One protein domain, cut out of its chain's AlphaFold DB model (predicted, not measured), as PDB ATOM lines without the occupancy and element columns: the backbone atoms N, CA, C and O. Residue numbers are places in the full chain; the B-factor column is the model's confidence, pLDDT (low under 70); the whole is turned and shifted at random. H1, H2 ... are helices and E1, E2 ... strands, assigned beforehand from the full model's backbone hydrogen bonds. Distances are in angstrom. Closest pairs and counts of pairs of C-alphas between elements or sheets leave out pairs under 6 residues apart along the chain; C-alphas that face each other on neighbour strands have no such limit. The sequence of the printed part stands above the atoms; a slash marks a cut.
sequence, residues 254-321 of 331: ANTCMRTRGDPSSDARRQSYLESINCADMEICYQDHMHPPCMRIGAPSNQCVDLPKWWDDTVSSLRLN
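What this domain is: This is residues 254 to 321 of the 331 residues of an uncharacterized protein of Ophiocordyceps australis (UniProt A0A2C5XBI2). A helical hairpin, H1 and H2, makes one end of an elongated domain, and a small antiparallel sheet of three short strands makes the other. From the sheet's edge strand E2 a long loop, residues 298 to 316, swings out and comes back to the other edge strand, E3. The printed part has 68 residues with two named helices and three named strands in the order H1, H2, E1, E2, E3; the sheet's order is E2, E1, E3. The class is mixed, helices and strands, with under half of the residues, 32 of 68, in named elements. The whole is only just loose, close to compact, with a radius of gyration of the C-alphas of 13.3 A and spans of 38 by 24 by 21 A.

Where its parts are: Find C-alpha 254 at (125.300, -64.817, 250.342); from there H1 runs through residue 262, 12.1 A. H2, residues 268 to 278, covers 15.2 A. Then look for E1 at residues 282 to 285, E2 at 294 to 297, and E3 at 317 to 320, which ends at C-alpha 320 at (123.776, -75.574, 242.878).

How they stand to each other: H1 and H2 touch, closest at the C-alphas of Cys 257 and Asn 278, 5.1 A apart, and run opposite ways at a shallow tilt of 11 degrees. In both, every O i to N i+4 pair is within hydrogen-bond range. H2 is only just not on the sheet, with 4 pairs of C-alphas within 10 A. E1 and E2 form a hairpin; N 284 and O 295 are 2.9 A apart. On E1's other side, N 319 of E3 and O 283 are 2.8 A apart.

The domain as a whole: The C-alphas farthest apart, of Ser 266 and Asp 288, are 40.3 A apart. The printed part has no cut; the link E2 to E3 is long. One residue, 280, has a pLDDT under 70.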
ATOM      1  N   ALA A 254     125.064 -65.672 251.504       73.19
ATOM      2  CA  ALA A 254     125.300 -64.817 250.342       73.19
ATOM      3  C   ALA A 254     126.000 -63.490 250.695       73.19
ATOM      4  O   ALA A 254     126.995 -63.125 250.071       73.19
ATOM      5  N   ASN A 255     125.523 -62.784 251.723       77.19
ATOM      6  CA  ASN A 255     126.119 -61.530 252.188       77.19
ATOM      7  C   ASN A 255     127.508 -61.756 252.795       77.19
ATOM      8  O   ASN A 255     128.412 -60.945 252.589       77.19
ATOM      9  N   THR A 256     127.698 -62.870 253.504       83.25
ATOM     10  CA  THR A 256     129.007 -63.266 254.038       83.25
ATOM     11  C   THR A 256     129.998 -63.540 252.907       83.25
ATOM     12  O   THR A 256     131.138 -63.070 252.962       83.25
ATOM     13  N   CYS A 257     129.563 -64.221 251.845       83.12
ATOM     14  CA  CYS A 257     130.381 -64.434 250.658       83.12
ATOM     15  C   CYS A 257     130.738 -63.114 249.952       83.12
ATOM     16  O   CYS A 257     131.911 -62.860 249.676       83.12
ATOM     17  N   MET A 258     129.755 -62.237 249.720       81.19
ATOM     18  CA  MET A 258     129.983 -60.938 249.078       81.19
ATOM     19  C   MET A 258     130.961 -60.065 249.868       81.19
ATOM     20  O   MET A 258     131.845 -59.458 249.270       81.19
ATOM     21  N   ARG A 259     130.860 -60.041 251.206       84.62
ATOM     22  CA  ARG A 259     131.842 -59.359 252.067       84.62
ATOM     23  C   ARG A 259     133.228 -59.981 251.961       84.62
ATOM     24  O   ARG A 259     134.198 -59.256 251.802       84.62
ATOM     25  N   THR A 260     133.307 -61.312 251.995       85.38
ATOM     26  CA  THR A 260     134.585 -62.028 251.869       85.38
ATOM     27  C   THR A 260     135.277 -61.680 250.548       85.38
ATOM     28  O   THR A 260     136.472 -61.421 250.549       85.38
ATOM     29  N   ARG A 261     134.536 -61.604 249.432       81.81
ATOM     30  CA  ARG A 261     135.081 -61.205 248.121       81.81
ATOM     31  C   ARG A 261     135.372 -59.699 248.008       81.81
ATOM     32  O   ARG A 261     136.279 -59.319 247.275       81.81
ATOM     33  N   GLY A 262     134.593 -58.852 248.685       83.31
ATOM     34  CA  GLY A 262     134.731 -57.390 248.650       83.31
ATOM     35  C   GLY A 262     135.931 -56.860 249.439       83.31
ATOM     36  O   GLY A 262     136.552 -55.893 249.004       83.31
ATOM     37  N   ASP A 263     136.285 -57.531 250.537       86.25
ATOM     38  CA  ASP A 263     137.412 -57.185 251.409       86.25
ATOM     39  C   ASP A 263     138.491 -58.286 251.364       86.25
ATOM     40  O   ASP A 263     138.593 -59.100 252.288       86.25
ATOM     41  N   PRO A 264     139.302 -58.354 250.289       84.19
ATOM     42  CA  PRO A 264     140.290 -59.411 250.137       84.19
ATOM     43  C   PRO A 264     141.362 -59.333 251.229       84.19
ATOM     44  O   PRO A 264     141.967 -58.287 251.478       84.19
ATOM     45  N   SER A 265     141.639 -60.473 251.861       86.38
ATOM     46  CA  SER A 265     142.756 -60.607 252.790       86.38
ATOM     47  C   SER A 265     144.086 -60.368 252.072       86.38
ATOM     48  O   SER A 265     144.279 -60.786 250.931       86.38
ATOM     49  N   SER A 266     145.046 -59.750 252.765       89.25
ATOM     50  CA  SER A 266     146.416 -59.591 252.258       89.25
ATOM     51  C   SER A 266     147.136 -60.928 252.038       89.25
ATOM     52  O   SER A 266     148.094 -60.988 251.271       89.25
ATOM     53  N   ASP A 267     146.673 -61.999 252.687       90.44
ATOM     54  CA  ASP A 267     147.152 -63.363 252.489       90.44
ATOM     55  C   ASP A 267     146.214 -64.128 251.541       90.44
ATOM     56  O   ASP A 267     145.079 -64.466 251.889       90.44
ATOM     57  N   ALA A 268     146.721 -64.452 250.349       77.94
ATOM     58  CA  ALA A 268     145.981 -65.169 249.314       77.94
ATOM     59  C   ALA A 268     145.508 -66.565 249.757       77.94
ATOM     60  O   ALA A 268     144.425 -67.001 249.360       77.94
ATOM     61  N   ARG A 269     146.274 -67.274 250.602       73.56
ATOM     62  CA  ARG A 269     145.849 -68.588 251.117       73.56
ATOM     63  C   ARG A 269     144.684 -68.440 252.079       73.56
ATOM     64  O   ARG A 269     143.719 -69.198 252.002       73.56
ATOM     65  N   ARG A 270     144.761 -67.444 252.963       79.88
ATOM     66  CA  ARG A 270     143.680 -67.133 253.899       79.88
ATOM     67  C   ARG A 270     142.414 -66.716 253.156       79.88
ATOM     68  O   ARG A 270     141.336 -67.167 253.527       79.88
ATOM     69  N   GLN A 271     142.551 -65.915 252.104       85.12
ATOM     70  CA  GLN A 271     141.427 -65.515 251.264       85.12
ATOM     71  C   GLN A 271     140.750 -66.723 250.612       85.12
ATOM     72  O   GLN A 271     139.545 -66.898 250.762       85.12
ATOM     73  N   SER A 272     141.526 -67.598 249.967       71.56
ATOM     74  CA  SER A 272     141.003 -68.816 249.337       71.56
ATOM     75  C   SER A 272     140.280 -69.726 250.339       71.56
ATOM     76  O   SER A 272     139.208 -70.246 250.041       71.56
ATOM     77  N   TYR A 273     140.810 -69.859 251.558       76.50
ATOM     78  CA  TYR A 273     140.149 -70.603 252.629       76.50
ATOM     79  C   TYR A 273     138.816 -69.963 253.049       76.50
ATOM     80  O   TYR A 273     137.801 -70.655 253.129       76.50
ATOM     81  N   LEU A 274     138.783 -68.646 253.275       82.38
ATOM     82  CA  LEU A 274     137.555 -67.933 253.646       82.38
ATOM     83  C   LEU A 274     136.492 -68.027 252.550       82.38
ATOM     84  O   LEU A 274     135.326 -68.274 252.849       82.38
ATOM     85  N   GLU A 275     136.891 -67.889 251.289       79.75
ATOM     86  CA  GLU A 275     135.998 -68.090 250.150       79.75
ATOM     87  C   GLU A 275     135.505 -69.537 250.080       79.75
ATOM     88  O   GLU A 275     134.317 -69.755 249.879       79.75
ATOM     89  N   SER A 276     136.349 -70.538 250.339       72.00
ATOM     90  CA  SER A 276     135.914 -71.942 250.311       72.00
ATOM     91  C   SER A 276     134.846 -72.277 251.360       72.00
ATOM     92  O   SER A 276     133.994 -73.124 251.115       72.00
ATOM     93  N   ILE A 277     134.855 -71.597 252.511       77.00
ATOM     94  CA  ILE A 277     133.892 -71.838 253.595       77.00
ATOM     95  C   ILE A 277     132.637 -70.989 253.414       77.00
ATOM     96  O   ILE A 277     131.517 -71.480 253.566       77.00
ATOM     97  N   ASN A 278     132.817 -69.710 253.091       80.81
ATOM     98  CA  ASN A 278     131.725 -68.741 253.062       80.81
ATOM     99  C   ASN A 278     131.032 -68.677 251.699       80.81
ATOM    100  O   ASN A 278     129.842 -68.378 251.639       80.81
ATOM    101  N   CYS A 279     131.761 -68.980 250.626       76.31
ATOM    102  CA  CYS A 279     131.302 -68.995 249.236       76.31
ATOM    103  C   CYS A 279     131.287 -70.419 248.660       76.31
ATOM    104  O   CYS A 279     131.571 -70.620 247.480       76.31
ATOM    105  N   ALA A 280     131.023 -71.434 249.489       68.56
ATOM    106  CA  ALA A 280     130.786 -72.771 248.967       68.56
ATOM    107  C   ALA A 280     129.489 -72.759 248.155       68.56
ATOM    108  O   ALA A 280     128.384 -72.689 248.702       68.56
ATOM    109  N   ASP A 281     129.651 -72.780 246.844       75.31
ATOM    110  CA  ASP A 281     128.584 -72.442 245.925       75.31
ATOM    111  C   ASP A 281     127.886 -73.698 245.358       75.31
ATOM    112  O   ASP A 281     126.761 -73.623 244.857       75.31
ATOM    113  N   MET A 282     128.519 -74.867 245.484       86.38
ATOM    114  CA  MET A 282     127.991 -76.150 245.032       86.38
ATOM    115  C   MET A 282     128.160 -77.224 246.109       86.38
ATOM    116  O   MET A 282     129.179 -77.287 246.797       86.38
ATOM    117  N   GLU A 283     127.162 -78.090 246.234       90.31
ATOM    118  CA  GLU A 283     127.198 -79.282 247.078       90.31
ATOM    119  C   GLU A 283     127.007 -80.509 246.189       90.31
ATOM    120  O   GLU A 283     126.039 -80.580 245.436       90.31
ATOM    121  N   ILE A 284     127.945 -81.447 246.246       92.69
ATOM    122  CA  ILE A 284     127.905 -82.707 245.501       92.69
ATOM    123  C   ILE A 284     127.793 -83.870 246.479       92.69
ATOM    124  O   ILE A 284     128.375 -83.822 247.562       92.69
ATOM    125  N   CYS A 285     127.047 -84.908 246.117       95.56
ATOM    126  CA  CYS A 285     126.827 -86.084 246.951       95.56
ATOM    127  C   CYS A 285     127.052 -87.370 246.153       95.56
ATOM    128  O   CYS A 285     126.805 -87.432 244.946       95.56
ATOM    129  N   TYR A 286     127.530 -88.398 246.852       94.19
ATOM    130  CA  TYR A 286     127.843 -89.697 246.256       94.19
ATOM    131  C   TYR A 286     126.577 -90.480 245.888       94.19
ATOM    132  O   TYR A 286     126.562 -91.233 244.922       94.19
ATOM    133  N   GLN A 287     125.509 -90.308 246.667       94.94
ATOM    134  CA  GLN A 287     124.228 -90.984 246.477       94.94
ATOM    135  C   GLN A 287     123.201 -90.060 245.821       94.94
ATOM    136  O   GLN A 287     123.327 -88.832 245.851       94.94
ATOM    137  N   ASP A 288     122.149 -90.656 245.268       93.00
ATOM    138  CA  ASP A 288     120.992 -89.925 244.766       93.00
ATOM    139  C   ASP A 288     120.256 -89.179 245.890       93.00
ATOM    140  O   ASP A 288     120.377 -89.475 247.085       93.00
ATOM    141  N   HIS A 289     119.462 -88.181 245.502       93.62
ATOM    142  CA  HIS A 289     118.639 -87.390 246.422       93.62
ATOM    143  C   HIS A 289     119.419 -86.690 247.553       93.62
ATOM    144  O   HIS A 289     118.859 -86.453 248.620       93.62
ATOM    145  N   MET A 290     120.685 -86.319 247.322       93.00
ATOM    146  CA  MET A 290     121.532 -85.604 248.288       93.00
ATOM    147  C   MET A 290     121.785 -86.372 249.602       93.00
ATOM    148  O   MET A 290     121.929 -85.756 250.662       93.00
ATOM    149  N   HIS A 291     121.841 -87.710 249.562       93.69
ATOM    150  CA  HIS A 291     122.211 -88.496 250.742       93.69
ATOM    151  C   HIS A 291     123.732 -88.447 250.999       93.69
ATOM    152  O   HIS A 291     124.519 -88.500 250.048       93.69
ATOM    153  N   PRO A 292     124.173 -88.366 252.272       92.62
ATOM    154  CA  PRO A 292     125.591 -88.402 252.620       92.62
ATOM    155  C   PRO A 292     126.296 -89.677 252.113       92.62
ATOM    156  O   PRO A 292     125.678 -90.741 252.080       92.62
ATOM    157  N   PRO A 293     127.604 -89.615 251.796       93.56
ATOM    158  CA  PRO A 293     128.506 -88.482 252.010       93.56
ATOM    159  C   PRO A 293     128.374 -87.386 250.940       93.56
ATOM    160  O   PRO A 293     128.245 -87.666 249.748       93.56
ATOM    161  N   CYS A 294     128.451 -86.129 251.389       92.44
ATOM    162  CA  CYS A 294     128.402 -84.936 250.545       92.44
ATOM    163  C   CYS A 294     129.635 -84.057 250.771       92.44
ATOM    164  O   CYS A 294     130.186 -84.008 251.873       92.44
ATOM    165  N   MET A 295     130.049 -83.337 249.734       89.12
ATOM    166  CA  MET A 295     131.153 -82.389 249.761       89.12
ATOM    167  C   MET A 295     130.708 -81.054 249.180       89.12
ATOM    168  O   MET A 295     129.986 -80.984 248.188       89.12
ATOM    169  N   ARG A 296     131.168 -79.975 249.806       88.69
ATOM    170  CA  ARG A 296     130.935 -78.613 249.345       88.69
ATOM    171  C   ARG A 296     132.160 -78.093 248.612       88.69
ATOM    172  O   ARG A 296     133.275 -78.228 249.106       88.69
ATOM    173  N   ILE A 297     131.937 -77.499 247.448       85.94
ATOM    174  CA  ILE A 297     132.984 -77.004 246.559       85.94
ATOM    175  C   ILE A 297     132.681 -75.545 246.222       85.94
ATOM    176  O   ILE A 297     131.550 -75.185 245.888       85.94
ATOM    177  N   GLY A 298     133.699 -74.691 246.317       82.38
ATOM    178  CA  GLY A 298     133.630 -73.336 245.778       82.38
ATOM    179  C   GLY A 298     133.708 -73.385 244.255       82.38
ATOM    180  O   GLY A 298     134.653 -73.957 243.719       82.38
ATOM    181  N   ALA A 299     132.739 -72.786 243.565       80.00
ATOM    182  CA  ALA A 299     132.689 -72.732 242.103       80.00
ATOM    183  C   ALA A 299     132.811 -71.269 241.628       80.00
ATOM    184  O   ALA A 299     131.811 -70.643 241.276       80.00
ATOM    185  N   PRO A 300     134.023 -70.677 241.663       77.19
ATOM    186  CA  PRO A 300     134.233 -69.302 241.233       77.19
ATOM    187  C   PRO A 300     133.801 -69.085 239.779       77.19
ATOM    188  O   PRO A 300     134.017 -69.918 238.899       77.19
ATOM    189  N   SER A 301     133.200 -67.924 239.512       76.31
ATOM    190  CA  SER A 301     132.734 -67.567 238.173       76.31
ATOM    191  C   SER A 301     133.897 -67.538 237.174       76.31
ATOM    192  O   SER A 301     134.944 -66.953 237.446       76.31
ATOM    193  N   ASN A 302     133.681 -68.109 235.985       79.56
ATOM    194  CA  ASN A 302     134.651 -68.172 234.880       79.56
ATOM    195  C   ASN A 302     135.920 -68.997 235.156       79.56
ATOM    196  O   ASN A 302     136.922 -68.818 234.464       79.56
ATOM    197  N   GLN A 303     135.896 -69.892 236.141       82.88
ATOM    198  CA  GLN A 303     137.001 -70.810 236.405       82.88
ATOM    199  C   GLN A 303     136.509 -72.254 236.363       82.88
ATOM    200  O   GLN A 303     135.397 -72.559 236.788       82.88
ATOM    201  N   CYS A 304     137.348 -73.136 235.824       87.12
ATOM    202  CA  CYS A 304     137.147 -74.575 235.946       87.12
ATOM    203  C   CYS A 304     137.694 -75.012 237.305       87.12
ATOM    204  O   CYS A 304     138.765 -74.556 237.713       87.12
ATOM    205  N   VAL A 305     136.950 -75.865 238.000       86.62
ATOM    206  CA  VAL A 305     137.368 -76.444 239.275       86.62
ATOM    207  C   VAL A 305     137.442 -77.943 239.084       86.62
ATOM    208  O   VAL A 305     136.428 -78.573 238.790       86.62
ATOM    209  N   ASP A 306     138.638 -78.491 239.251       90.12
ATOM    210  CA  ASP A 306     138.842 -79.929 239.164       90.12
ATOM    211  C   ASP A 306     138.282 -80.601 240.418       90.12
ATOM    212  O   ASP A 306     138.555 -80.182 241.553       90.12
ATOM    213  N   LEU A 307     137.497 -81.660 240.217       89.69
ATOM    214  CA  LEU A 307     137.069 -82.504 241.319       89.69
ATOM    215  C   LEU A 307     138.285 -83.248 241.888       89.69
ATOM    216  O   LEU A 307     139.163 -83.700 241.148       89.69
ATOM    217  N   PRO A 308     138.371 -83.402 243.215       88.69
ATOM    218  CA  PRO A 308     139.356 -84.289 243.810       88.69
ATOM    219  C   PRO A 308     139.244 -85.710 243.231       88.69
ATOM    220  O   PRO A 308     138.143 -86.232 243.126       88.69
ATOM    221  N   LYS A 309     140.370 -86.378 242.943       90.69
ATOM    222  CA  LYS A 309     140.407 -87.684 242.240       90.69
ATOM    223  C   LYS A 309     139.516 -88.793 242.820       90.69
ATOM    224  O   LYS A 309     139.063 -89.661 242.098       90.69
ATOM    225  N   TRP A 310     139.289 -88.799 244.129       90.81
ATOM    226  CA  TRP A 310     138.390 -89.748 244.808       90.81
ATOM    227  C   TRP A 310     136.884 -89.470 244.612       90.81
ATOM    228  O   TRP A 310     136.067 -90.234 245.112       90.81
ATOM    229  N   TRP A 311     136.532 -88.373 243.938       92.25
ATOM    230  CA  TRP A 311     135.174 -87.977 243.552       92.25
ATOM    231  C   TRP A 311     134.960 -88.053 242.029       92.25
ATOM    232  O   TRP A 311     133.900 -87.665 241.539       92.25
ATOM    233  N   ASP A 312     135.975 -88.502 241.290       89.75
ATOM    234  CA  ASP A 312     135.948 -88.635 239.834       89.75
ATOM    235  C   ASP A 312     134.996 -89.776 239.450       89.75
ATOM    236  O   ASP A 312     135.082 -90.856 240.031       89.75
ATOM    237  N   ASP A 313     134.048 -89.527 238.545       92.25
ATOM    238  CA  ASP A 313     132.970 -90.454 238.139       92.25
ATOM    239  C   ASP A 313     132.017 -90.961 239.244       92.25
ATOM    240  O   ASP A 313     131.172 -91.821 238.992       92.25
ATOM    241  N   THR A 314     132.088 -90.434 240.470       94.38
ATOM    242  CA  THR A 314     131.258 -90.919 241.592       94.38
ATOM    243  C   THR A 314     130.144 -89.965 242.023       94.38
ATOM    244  O   THR A 314     129.439 -90.228 242.999       94.38
ATOM    245  N   VAL A 315     130.006 -88.815 241.365       94.69
ATOM    246  CA  VAL A 315     128.967 -87.831 241.697       94.69
ATOM    247  C   VAL A 315     127.627 -88.294 241.134       94.69
ATOM    248  O   VAL A 315     127.434 -88.275 239.922       94.69
ATOM    249  N   SER A 316     126.683 -88.636 242.011       96.00
ATOM    250  CA  SER A 316     125.330 -89.050 241.596       96.00
ATOM    251  C   SER A 316     124.312 -87.916 241.719       96.00
ATOM    252  O   SER A 316     123.376 -87.818 240.929       96.00
ATOM    253  N   SER A 317     124.499 -86.998 242.676       95.31
ATOM    254  CA  SER A 317     123.635 -85.823 242.809       95.31
ATOM    255  C   SER A 317     124.412 -84.545 243.110       95.31
ATOM    256  O   SER A 317     125.460 -84.555 243.757       95.31
ATOM    257  N   LEU A 318     123.893 -83.424 242.603       93.75
ATOM    258  CA  LEU A 318     124.475 -82.101 242.789       93.75
ATOM    259  C   LEU A 318     123.391 -81.070 243.099       93.75
ATOM    260  O   LEU A 318     122.295 -81.090 242.534       93.75
ATOM    261  N   ARG A 319     123.723 -80.123 243.973       90.62
ATOM    262  CA  ARG A 319     122.897 -78.970 244.312       90.62
ATOM    263  C   ARG A 319     123.697 -77.698 244.105       90.62
ATOM    264  O   ARG A 319     124.676 -77.428 244.797       90.62
ATOM    265  N   LEU A 320     123.234 -76.898 243.154       87.00
ATOM    266  CA  LEU A 320     123.776 -75.574 242.878       87.00
ATOM    267  C   LEU A 320     123.097 -74.547 243.778       87.00
ATOM    268  O   LEU A 320     121.867 -74.515 243.894       87.00
ATOM    269  N   ASN A 321     123.887 -73.671 244.391       78.38
ATOM    270  CA  ASN A 321     123.343 -72.473 245.000       78.38
ATOM    271  C   ASN A 321     122.877 -71.522 243.883       78.38
ATOM    272  O   ASN A 321     123.589 -71.309 242.902       78.38
TER     273      ASN A 321